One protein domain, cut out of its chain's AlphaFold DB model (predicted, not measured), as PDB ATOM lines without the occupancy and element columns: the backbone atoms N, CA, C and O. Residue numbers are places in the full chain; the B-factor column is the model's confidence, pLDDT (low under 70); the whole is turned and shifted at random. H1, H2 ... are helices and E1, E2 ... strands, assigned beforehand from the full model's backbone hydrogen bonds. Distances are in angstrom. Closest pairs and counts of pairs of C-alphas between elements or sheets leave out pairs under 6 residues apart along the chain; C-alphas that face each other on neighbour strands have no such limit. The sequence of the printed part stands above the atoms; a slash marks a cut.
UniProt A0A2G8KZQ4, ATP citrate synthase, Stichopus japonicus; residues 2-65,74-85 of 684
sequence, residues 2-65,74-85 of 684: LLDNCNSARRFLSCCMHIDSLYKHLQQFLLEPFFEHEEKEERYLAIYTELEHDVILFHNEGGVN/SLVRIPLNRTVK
ATOM      1  N   LEU A   2     -41.392  19.797 -51.557       39.31
ATOM      2  CA  LEU A   2     -40.440  18.656 -51.605       39.31
ATOM      3  C   LEU A   2     -39.005  19.057 -51.211       39.31
ATOM      4  O   LEU A   2     -38.377  18.386 -50.403       39.31
ATOM      5  N   LEU A   3     -38.519  20.201 -51.704       44.09
ATOM      6  CA  LEU A   3     -37.219  20.769 -51.318       44.09
ATOM      7  C   LEU A   3     -37.145  21.191 -49.836       44.09
ATOM      8  O   LEU A   3     -36.104  21.008 -49.213       44.09
ATOM      9  N   ASP A   4     -38.236  21.692 -49.252       53.91
ATOM     10  CA  ASP A   4     -38.296  22.104 -47.837       53.91
ATOM     11  C   ASP A   4     -38.357  20.898 -46.890       53.91
ATOM     12  O   ASP A   4     -37.702  20.886 -45.845       53.91
ATOM     13  N   ASN A   5     -39.066  19.840 -47.294       52.91
ATOM     14  CA  ASN A   5     -39.097  18.558 -46.593       52.91
ATOM     15  C   ASN A   5     -37.730  17.862 -46.673       52.91
ATOM     16  O   ASN A   5     -37.236  17.376 -45.659       52.91
ATOM     17  N   CYS A   6     -37.055  17.907 -47.828       53.50
ATOM     18  CA  CYS A   6     -35.675  17.430 -47.968       53.50
ATOM     19  C   CYS A   6     -34.678  18.246 -47.125       53.50
ATOM     20  O   CYS A   6     -33.744  17.678 -46.566       53.50
ATOM     21  N   ASN A   7     -34.868  19.564 -46.993       59.19
ATOM     22  CA  ASN A   7     -34.045  20.409 -46.122       59.19
ATOM     23  C   ASN A   7     -34.296  20.140 -44.629       59.19
ATOM     24  O   ASN A   7     -33.360  20.204 -43.834       59.19
ATOM     25  N   SER A   8     -35.531  19.801 -44.252       63.19
ATOM     26  CA  SER A   8     -35.880  19.391 -42.887       63.19
ATOM     27  C   SER A   8     -35.293  18.017 -42.563       63.19
ATOM     28  O   SER A   8     -34.595  17.884 -41.564       63.19
ATOM     29  N   ALA A   9     -35.444  17.033 -43.455       61.69
ATOM     30  CA  ALA A   9     -34.813  15.719 -43.326       61.69
ATOM     31  C   ALA A   9     -33.277  15.815 -43.271       61.69
ATOM     32  O   ALA A   9     -32.654  15.142 -42.458       61.69
ATOM     33  N   ARG A  10     -32.651  16.715 -44.050       64.56
ATOM     34  CA  ARG A  10     -31.201  16.997 -43.982       64.56
ATOM     35  C   ARG A  10     -30.715  17.404 -42.597       64.56
ATOM     36  O   ARG A  10     -29.589  17.062 -42.254       64.56
ATOM     37  N   ARG A  11     -31.533  18.113 -41.810       66.88
ATOM     38  CA  ARG A  11     -31.178  18.447 -40.421       66.88
ATOM     39  C   ARG A  11     -31.110  17.196 -39.553       66.88
ATOM     40  O   ARG A  11     -30.241  17.124 -38.704       66.88
ATOM     41  N   PHE A  12     -31.969  16.211 -39.801       66.56
ATOM     42  CA  PHE A  12     -32.058  14.992 -38.999       66.56
ATOM     43  C   PHE A  12     -31.142  13.857 -39.482       66.56
ATOM     44  O   PHE A  12     -30.708  13.064 -38.656       66.56
ATOM     45  N   LEU A  13     -30.765  13.831 -40.767       62.34
ATOM     46  CA  LEU A  13     -29.898  12.824 -41.415       62.34
ATOM     47  C   LEU A  13     -28.481  12.688 -40.812       62.34
ATOM     48  O   LEU A  13     -27.705  11.841 -41.242       62.34
ATOM     49  N   SER A  14     -28.123  13.524 -39.836       59.94
ATOM     50  CA  SER A  14     -26.859  13.444 -39.090       59.94
ATOM     51  C   SER A  14     -27.018  13.649 -37.578       59.94
ATOM     52  O   SER A  14     -26.036  13.572 -36.840       59.94
ATOM     53  N   CYS A  15     -28.241  13.867 -37.087       63.94
ATOM     54  CA  CYS A  15     -28.485  14.067 -35.665       63.94
ATOM     55  C   CYS A  15     -28.522  12.730 -34.928       63.94
ATOM     56  O   CYS A  15     -29.203  11.797 -35.354       63.94
ATOM     57  N   CYS A  16     -27.828  12.670 -33.790       63.91
ATOM     58  CA  CYS A  16     -28.161  11.698 -32.761       63.91
ATOM     59  C   CYS A  16     -29.487  12.104 -32.125       63.91
ATOM     60  O   CYS A  16     -29.644  13.248 -31.693       63.91
ATOM     61  N   MET A  17     -30.423  11.171 -32.058       67.62
ATOM     62  CA  MET A  17     -31.661  11.316 -31.321       67.62
ATOM     63  C   MET A  17     -31.621  10.436 -30.078       67.62
ATOM     64  O   MET A  17     -31.047   9.345 -30.091       67.62
ATOM     65  N   HIS A  18     -32.232  10.951 -29.017       69.75
ATOM     66  CA  HIS A  18     -32.408  10.250 -27.760       69.75
ATOM     67  C   HIS A  18     -33.870   9.803 -27.652       69.75
ATOM     68  O   HIS A  18     -34.760  10.655 -27.689       69.75
ATOM     69  N   ILE A  19     -34.119   8.497 -27.566       63.16
ATOM     70  CA  ILE A  19     -35.449   7.914 -27.327       63.16
ATOM     71  C   ILE A  19     -35.316   7.015 -26.095       63.16
ATOM     72  O   ILE A  19     -34.714   5.955 -26.176       63.16
ATOM     73  N   ASP A  20     -35.833   7.451 -24.950       64.81
ATOM     74  CA  ASP A  20     -35.651   6.772 -23.657       64.81
ATOM     75  C   ASP A  20     -34.179   6.501 -23.319       64.81
ATOM     76  O   ASP A  20     -33.457   7.455 -23.068       64.81
ATOM     77  N   SER A  21     -33.703   5.253 -23.293       51.53
ATOM     78  CA  SER A  21     -32.281   4.928 -23.086       51.53
ATOM     79  C   SER A  21     -31.450   4.917 -24.376       51.53
ATOM     80  O   SER A  21     -30.223   4.831 -24.320       51.53
ATOM     81  N   LEU A  22     -32.094   5.008 -25.543       52.22
ATOM     82  CA  LEU A  22     -31.452   4.874 -26.847       52.22
ATOM     83  C   LEU A  22     -30.830   6.188 -27.298       52.22
ATOM     84  O   LEU A  22     -31.533   7.178 -27.479       52.22
ATOM     85  N   TYR A  23     -29.538   6.164 -27.622       62.50
ATOM     86  CA  TYR A  23     -28.838   7.274 -28.269       62.50
ATOM     87  C   TYR A  23     -28.293   6.842 -29.637       62.50
ATOM     88  O   TYR A  23     -27.294   6.123 -29.707       62.50
ATOM     89  N   LYS A  24     -28.949   7.238 -30.742       64.25
ATOM     90  CA  LYS A  24     -28.582   6.779 -32.102       64.25
ATOM     91  C   LYS A  24     -28.786   7.824 -33.195       64.25
ATOM     92  O   LYS A  24     -29.623   8.712 -33.081       64.25
ATOM     93  N   HIS A  25     -28.031   7.688 -34.285       66.31
ATOM     94  CA  HIS A  25     -28.206   8.497 -35.491       66.31
ATOM     95  C   HIS A  25     -29.422   8.043 -36.309       66.31
ATOM     96  O   HIS A  25     -29.624   6.848 -36.515       66.31
ATOM     97  N   LEU A  26     -30.191   8.996 -36.837       65.94
ATOM     98  CA  LEU A  26     -31.278   8.711 -37.778       65.94
ATOM     99  C   LEU A  26     -30.717   8.476 -39.189       65.94
ATOM    100  O   LEU A  26     -30.200   9.401 -39.815       65.94
ATOM    101  N   GLN A  27     -30.823   7.242 -39.690       66.25
ATOM    102  CA  GLN A  27     -30.242   6.834 -40.980       66.25
ATOM    103  C   GLN A  27     -31.285   6.596 -42.079       66.25
ATOM    104  O   GLN A  27     -31.006   6.836 -43.253       66.25
ATOM    105  N   GLN A  28     -32.492   6.173 -41.705       67.25
ATOM    106  CA  GLN A  28     -33.566   5.833 -42.632       67.25
ATOM    107  C   GLN A  28     -34.779   6.733 -42.384       67.25
ATOM    108  O   GLN A  28     -35.198   6.932 -41.246       67.25
ATOM    109  N   PHE A  29     -35.351   7.270 -43.461       72.25
ATOM    110  CA  PHE A  29     -36.555   8.095 -43.417       72.25
ATOM    111  C   PHE A  29     -37.574   7.539 -44.401       72.25
ATOM    112  O   PHE A  29     -37.253   7.311 -45.569       72.25
ATOM    113  N   LEU A  30     -38.811   7.368 -43.942       76.06
ATOM    114  CA  LEU A  30     -39.940   7.080 -44.812       76.06
ATOM    115  C   LEU A  30     -40.578   8.412 -45.224       76.06
ATOM    116  O   LEU A  30     -41.033   9.173 -44.373       76.06
ATOM    117  N   LEU A  31     -40.570   8.718 -46.523       77.12
ATOM    118  CA  LEU A  31     -41.260   9.888 -47.064       77.12
ATOM    119  C   LEU A  31     -42.568   9.443 -47.703       77.12
ATOM    120  O   LEU A  31     -42.566   8.759 -48.727       77.12
ATOM    121  N   GLU A  32     -43.672   9.895 -47.127       79.50
ATOM    122  CA  GLU A  32     -45.016   9.637 -47.629       79.50
ATOM    123  C   GLU A  32     -45.717  10.961 -47.965       79.50
ATOM    124  O   GLU A  32     -45.351  12.017 -47.433       79.50
ATOM    125  N   PRO A  33     -46.707  10.957 -48.876       83.25
ATOM    126  CA  PRO A  33     -47.555  12.120 -49.091       83.25
ATOM    127  C   PRO A  33     -48.231  12.550 -47.785       83.25
ATOM    128  O   PRO A  33     -48.731  11.712 -47.038       83.25
ATOM    129  N   PHE A  34     -48.281  13.857 -47.524       83.00
ATOM    130  CA  PHE A  34     -49.084  14.379 -46.422       83.00
ATOM    131  C   PHE A  34     -50.569  14.231 -46.760       83.00
ATOM    132  O   PHE A  34     -51.007  14.645 -47.837       83.00
ATOM    133  N   PHE A  35     -51.332  13.660 -45.833       80.69
ATOM    134  CA  PHE A  35     -52.781  13.550 -45.928       80.69
ATOM    135  C   PHE A  35     -53.397  14.521 -44.928       80.69
ATOM    136  O   PHE A  35     -53.278  14.321 -43.723       80.69
ATOM    137  N   GLU A  36     -54.026  15.584 -45.426       86.06
ATOM    138  CA  GLU A  36     -54.769  16.521 -44.583       86.06
ATOM    139  C   GLU A  36     -56.007  15.820 -44.015       86.06
ATOM    140  O   GLU A  36     -56.773  15.213 -44.766       86.06
ATOM    141  N   HIS A  37     -56.157  15.866 -42.694       84.56
ATOM    142  CA  HIS A  37     -57.261  15.254 -41.963       84.56
ATOM    143  C   HIS A  37     -57.464  15.965 -40.616       84.56
ATOM    144  O   HIS A  37     -56.567  16.647 -40.114       84.56
ATOM    145  N   GLU A  38     -58.648  15.813 -40.031       83.25
ATOM    146  CA  GLU A  38     -58.962  16.227 -38.661       83.25
ATOM    147  C   GLU A  38     -58.740  15.068 -37.666       83.25
ATOM    148  O   GLU A  38     -58.922  13.906 -38.015       83.25
ATOM    149  N   GLU A  39     -58.454  15.359 -36.391       76.50
ATOM    150  CA  GLU A  39     -58.251  14.338 -35.335       76.50
ATOM    151  C   GLU A  39     -59.439  13.360 -35.221       76.50
ATOM    152  O   GLU A  39     -59.278  12.153 -35.053       76.50
ATOM    153  N   LYS A  40     -60.664  13.855 -35.450       79.38
ATOM    154  CA  LYS A  40     -61.896  13.044 -35.478       79.38
ATOM    155  C   LYS A  40     -61.953  12.019 -36.623       79.38
ATOM    156  O   LYS A  40     -62.900  11.226 -36.678       79.38
ATOM    157  N   GLU A  41     -61.019  12.060 -37.567       77.50
ATOM    158  CA  GLU A  41     -60.888  11.136 -38.700       77.50
ATOM    159  C   GLU A  41     -59.860  10.027 -38.423       77.50
ATOM    160  O   GLU A  41     -59.865   9.011 -39.116       77.50
ATOM    161  N   GLU A  42     -59.043  10.153 -37.372       80.38
ATOM    162  CA  GLU A  42     -58.079   9.126 -36.978       80.38
ATOM    163  C   GLU A  42     -58.766   7.941 -36.288       80.38
ATOM    164  O   GLU A  42     -59.652   8.100 -35.445       80.38
ATOM    165  N   ARG A  43     -58.353   6.719 -36.631       79.94
ATOM    166  CA  ARG A  43     -58.879   5.469 -36.060       79.94
ATOM    167  C   ARG A  43     -57.726   4.569 -35.639       79.94
ATOM    168  O   ARG A  43     -56.688   4.561 -36.297       79.94
ATOM    169  N   TYR A  44     -57.927   3.768 -34.595       79.94
ATOM    170  CA  TYR A  44     -56.968   2.745 -34.178       79.94
ATOM    171  C   TYR A  44     -57.448   1.350 -34.572       79.94
ATOM    172  O   TYR A  44     -58.613   1.004 -34.362       79.94
ATOM    173  N   LEU A  45     -56.538   0.539 -35.109       81.44
ATOM    174  CA  LEU A  45     -56.769  -0.867 -35.420       81.44
ATOM    175  C   LEU A  45     -55.509  -1.678 -35.112       81.44
ATOM    176  O   LEU A  45     -54.457  -1.433 -35.700       81.44
ATOM    177  N   ALA A  46     -55.644  -2.699 -34.271       80.25
ATOM    178  CA  ALA A  46     -54.612  -3.701 -34.045       80.25
ATOM    179  C   ALA A  46     -55.184  -5.111 -34.190       80.25
ATOM    180  O   ALA A  46     -56.343  -5.376 -33.870       80.25
ATOM    181  N   ILE A  47     -54.355  -6.027 -34.693       81.25
ATOM    182  CA  ILE A  47     -54.696  -7.444 -34.804       81.25
ATOM    183  C   ILE A  47     -53.563  -8.255 -34.195       81.25
ATOM    184  O   ILE A  47     -52.427  -8.198 -34.668       81.25
ATOM    185  N   TYR A  48     -53.883  -9.048 -33.182       79.94
ATOM    186  CA  TYR A  48     -52.940  -9.956 -32.542       79.94
ATOM    187  C   TYR A  48     -53.560 -11.340 -32.343       79.94
ATOM    188  O   TYR A  48     -54.736 -11.573 -32.613       79.94
ATOM    189  N   THR A  49     -52.737 -12.303 -31.941       81.06
ATOM    190  CA  THR A  49     -53.136 -13.709 -31.840       81.06
ATOM    191  C   THR A  49     -53.024 -14.194 -30.397       81.06
ATOM    192  O   THR A  49     -51.947 -14.141 -29.805       81.06
ATOM    193  N   GLU A  50     -54.123 -14.725 -29.870       84.19
ATOM    194  CA  GLU A  50     -54.215 -15.499 -28.628       84.19
ATOM    195  C   GLU A  50     -54.305 -17.003 -28.951       84.19
ATOM    196  O   GLU A  50     -54.470 -17.395 -30.108       84.19
ATOM    197  N   LEU A  51     -54.234 -17.880 -27.944       82.81
ATOM    198  CA  LEU A  51     -54.286 -19.330 -28.168       82.81
ATOM    199  C   LEU A  51     -55.575 -19.752 -28.892       82.81
ATOM    200  O   LEU A  51     -55.501 -20.438 -29.906       82.81
ATOM    201  N   GLU A  52     -56.734 -19.293 -28.422       85.44
ATOM    202  CA  GLU A  52     -58.051 -19.721 -28.928       85.44
ATOM    203  C   GLU A  52     -58.634 -18.771 -29.986       85.44
ATOM    204  O   GLU A  52     -59.472 -19.176 -30.800       85.44
ATOM    205  N   HIS A  53     -58.149 -17.524 -30.022       85.50
ATOM    206  CA  HIS A  53     -58.732 -16.445 -30.819       85.50
ATOM    207  C   HIS A  53     -57.681 -15.634 -31.576       85.50
ATOM    208  O   HIS A  53     -56.562 -15.448 -31.112       85.50
ATOM    209  N   ASP A  54     -58.027 -15.145 -32.760       85.19
ATOM    210  CA  ASP A  54     -57.401 -13.937 -33.291       85.19
ATOM    211  C   ASP A  54     -58.204 -12.734 -32.792       85.19
ATOM    212  O   ASP A  54     -59.433 -12.729 -32.865       85.19
ATOM    213  N   VAL A  55     -57.520 -11.735 -32.253       83.19
ATOM    214  CA  VAL A  55     -58.143 -10.572 -31.629       83.19
ATOM    215  C   VAL A  55     -58.022  -9.381 -32.557       83.19
ATOM    216  O   VAL A  55     -56.932  -9.075 -33.035       83.19
ATOM    217  N   ILE A  56     -59.147  -8.717 -32.805       83.56
ATOM    218  CA  ILE A  56     -59.206  -7.418 -33.465       83.56
ATOM    219  C   ILE A  56     -59.544  -6.383 -32.398       83.56
ATOM    220  O   ILE A  56     -60.619  -6.443 -31.800       83.56
ATOM    221  N   LEU A  57     -58.626  -5.451 -32.175       81.62
ATOM    222  CA  LEU A  57     -58.785  -4.306 -31.289       81.62
ATOM    223  C   LEU A  57     -59.026  -3.064 -32.142       81.62
ATOM    224  O   LEU A  57     -58.252  -2.778 -33.058       81.62
ATOM    225  N   PHE A  58     -60.102  -2.339 -31.860       83.88
ATOM    226  CA  PHE A  58     -60.491  -1.156 -32.615       83.88
ATOM    227  C   PHE A  58     -60.923  -0.024 -31.693       83.88
ATOM    228  O   PHE A  58     -61.631  -0.252 -30.712       83.88
ATOM    229  N   HIS A  59     -60.568   1.208 -32.047       82.19
ATOM    230  CA  HIS A  59     -61.052   2.393 -31.350       82.19
ATOM    231  C   HIS A  59     -61.329   3.537 -32.329       82.19
ATOM    232  O   HIS A  59     -60.646   3.700 -33.344       82.19
ATOM    233  N   ASN A  60     -62.367   4.319 -32.019       79.50
ATOM    234  CA  ASN A  60     -62.869   5.393 -32.883       79.50
ATOM    235  C   ASN A  60     -62.046   6.674 -32.827       79.50
ATOM    236  O   ASN A  60     -62.195   7.518 -33.703       79.50
ATOM    237  N   GLU A  61     -61.215   6.811 -31.806       80.69
ATOM    238  CA  GLU A  61     -60.237   7.885 -31.680       80.69
ATOM    239  C   GLU A  61     -58.867   7.238 -31.860       80.69
ATOM    240  O   GLU A  61     -58.590   6.226 -31.212       80.69
ATOM    241  N   GLY A  62     -58.084   7.747 -32.806       83.06
ATOM    242  CA  GLY A  62     -56.729   7.294 -33.102       83.06
ATOM    243  C   GLY A  62     -55.675   8.240 -32.528       83.06
ATOM    244  O   GLY A  62     -55.878   8.867 -31.491       83.06
ATOM    245  N   GLY A  63     -54.547   8.328 -33.228       79.00
ATOM    246  CA  GLY A  63     -53.531   9.336 -32.952       79.00
ATOM    247  C   GLY A  63     -52.554   8.984 -31.839       79.00
ATOM    248  O   GLY A  63     -52.663   7.975 -31.142       79.00
ATOM    249  N   VAL A  64     -51.561   9.857 -31.676       80.31
ATOM    250  CA  VAL A  64     -50.470   9.694 -30.700       80.31
ATOM    251  C   VAL A  64     -50.929   9.833 -29.241       80.31
ATOM    252  O   VAL A  64     -50.232   9.378 -28.342       80.31
ATOM    253  N   ASN A  65     -52.103  10.428 -28.999       78.62
ATOM    254  CA  ASN A  65     -52.623  10.741 -27.661       78.62
ATOM    255  C   ASN A  65     -53.730   9.782 -27.185       78.62
ATOM    256  O   ASN A  65     -54.432  10.078 -26.218       78.62
ATOM    257  N   SER A  74     -62.613  -1.412 -28.401       81.44
ATOM    258  CA  SER A  74     -63.555  -2.498 -28.655       81.44
ATOM    259  C   SER A  74     -62.810  -3.730 -29.167       81.44
ATOM    260  O   SER A  74     -62.098  -3.667 -30.170       81.44
ATOM    261  N   LEU A  75     -63.004  -4.861 -28.488       82.50
ATOM    262  CA  LEU A  75     -62.342  -6.131 -28.783       82.50
ATOM    263  C   LEU A  75     -63.297  -7.116 -29.460       82.50
ATOM    264  O   LEU A  75     -64.365  -7.434 -28.937       82.50
ATOM    265  N   VAL A  76     -62.869  -7.682 -30.587       82.81
ATOM    266  CA  VAL A  76     -63.541  -8.807 -31.248       82.81
ATOM    267  C   VAL A  76     -62.612 -10.005 -31.276       82.81
ATOM    268  O   VAL A  76     -61.544  -9.969 -31.881       82.81
ATOM    269  N   ARG A  77     -63.050 -11.093 -30.642       84.00
ATOM    270  CA  ARG A  77     -62.338 -12.371 -30.617       84.00
ATOM    271  C   ARG A  77     -62.890 -13.299 -31.690       84.00
ATOM    272  O   ARG A  77     -64.052 -13.699 -31.638       84.00
ATOM    273  N   ILE A  78     -62.052 -13.640 -32.663       84.56
ATOM    274  CA  ILE A  78     -62.362 -14.544 -33.772       84.56
ATOM    275  C   ILE A  78     -61.821 -15.940 -33.441       84.56
ATOM    276  O   ILE A  78     -60.604 -16.114 -33.416       84.56
ATOM    277  N   PRO A  79     -62.677 -16.952 -33.215       84.75
ATOM    278  CA  PRO A  79     -62.216 -18.318 -32.974       84.75
ATOM    279  C   PRO A  79     -61.500 -18.907 -34.198       84.75
ATOM    280  O   PRO A  79     -61.961 -18.724 -35.324       84.75
ATOM    281  N   LEU A  80     -60.442 -19.699 -33.984       78.88
ATOM    282  CA  LEU A  80     -59.642 -20.340 -35.054       78.88
ATOM    283  C   LEU A  80     -60.458 -21.061 -36.135       78.88
ATOM    284  O   LEU A  80     -60.157 -20.959 -37.321       78.88
ATOM    285  N   ASN A  81     -61.493 -21.794 -35.721       72.56
ATOM    286  CA  ASN A  81     -62.281 -22.650 -36.612       72.56
ATOM    287  C   ASN A  81     -63.494 -21.934 -37.218       72.56
ATOM    288  O   ASN A  81     -64.347 -22.578 -37.834       72.56
ATOM    289  N   ARG A  82     -63.611 -20.615 -37.024       72.56
ATOM    290  CA  ARG A  82     -64.758 -19.837 -37.478       72.56
ATOM    291  C   ARG A  82     -64.324 -18.746 -38.440       72.56
ATOM    292  O   ARG A  82     -63.644 -17.793 -38.082       72.56
ATOM    293  N   THR A  83     -64.848 -18.827 -39.653       68.56
ATOM    294  CA  THR A  83     -64.874 -17.684 -40.559       68.56
ATOM    295  C   THR A  83     -65.953 -16.720 -40.073       68.56
ATOM    296  O   THR A  83     -67.132 -17.077 -40.038       68.56
ATOM    297  N   VAL A  84     -65.566 -15.513 -39.671       65.50
ATOM    298  CA  VAL A  84     -66.513 -14.475 -39.242       65.50
ATOM    299  C   VAL A  84     -66.942 -13.667 -40.464       65.50
ATOM    300  O   VAL A  84     -66.111 -13.298 -41.298       65.50
ATOM    301  N   LYS A  85     -68.252 -13.438 -40.608       69.75
ATOM    302  CA  LYS A  85     -68.798 -12.614 -41.694       69.75
ATOM    303  C   LYS A  85     -68.466 -11.143 -41.454       69.75
ATOM    304  O   LYS A  85     -68.443 -10.688 -40.316       69.75
TER     305      LYS A  85
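AT A GLANCE: This is residues 2 to 65 and 74 to 85 of the 684 residues of the protein "ATP citrate synthase" of Stichopus japonicus (UniProt A0A2G8KZQ4). Two small pieces lie far apart at the two ends of a stretched-out model: at one end a three-stranded sheet, E3, E4 and E5, and at the other the helix H1, followed by the small hairpin of E1 and E2. A long strip of chain without a named element, residues 26 to 43, bridges the open space between them, and the tip of the small hairpin, residues 18 to 23, sticks out. The printed part has 76 residues, with one named helix and five named strands in the order H1 E1 E2 E3 E4 E5; the class is mixed, helices and strands. The larger sheet has the order E3 - E4 - E5 and the smaller E1 - E2, both antiparallel. The whole is extended, with a radius of gyration of the C-alphas of 19.2 A, and elongated, spanning 51 by 32 by 21 A.

HOW THE PARTS SIT: In the larger sheet, E4, residues 53 to 59, is the inner strand, and E3, residues 44 to 49, and E5, residues 74 to 79, are the edge strands. E3 and E4 form a hairpin with 169 degrees between their directions; N 46 and O 57 are 2.9 A apart, within hydrogen-bond range. E4 and E5 are antiparallel at 161 degrees, with N 56 and O 76 within hydrogen-bond range at 2.9 A. H1, residues 2 to 12, is not on this sheet, with 0 pairs of C-alphas within 10 A. E1, residues 16 to 19, and E2, residues 22 to 25, form a hairpin at 151 degrees, with N 17 and O 24 within hydrogen-bond range at 2.8 A. E2 and E3 are apart. H1 and E2 are only just apart, their closest C-alphas 8.3 A from each other. In H1, 6 of 7 O i to N i+4 pairs are within hydrogen-bond range.

IN THESE COORDINATES: E4 is 19.0 A from first to last C-alpha, E3 17.1 A and E5 16.5 A. E3 begins at C-alpha 44, (-56.968, 2.745, -34.178), and E5 ends at C-alpha 79, (-62.216, -18.318, -32.974). H1 is 15.6 A long and begins at C-alpha 2, (-40.440, 18.656, -51.605). E1 measures 9.8 A and E2 9.9 A.

THE WHOLE: The two C-alphas farthest apart are those of Asn 7 and Asn 81, 52.4 A. Residues 66 to 73 are not printed, and C-alphas 65 and 74 are 17.2 A apart across this cut, which falls in the link from E4 to E5. The link from E2 to E3 is long, with 18 residues; those from H1 to E1, E1 to E2 and E3 to E4 are tight. The mean pLDDT of the printed part is 73.3; 30 residues, 2 to 28 and 83 to 85, are under 70.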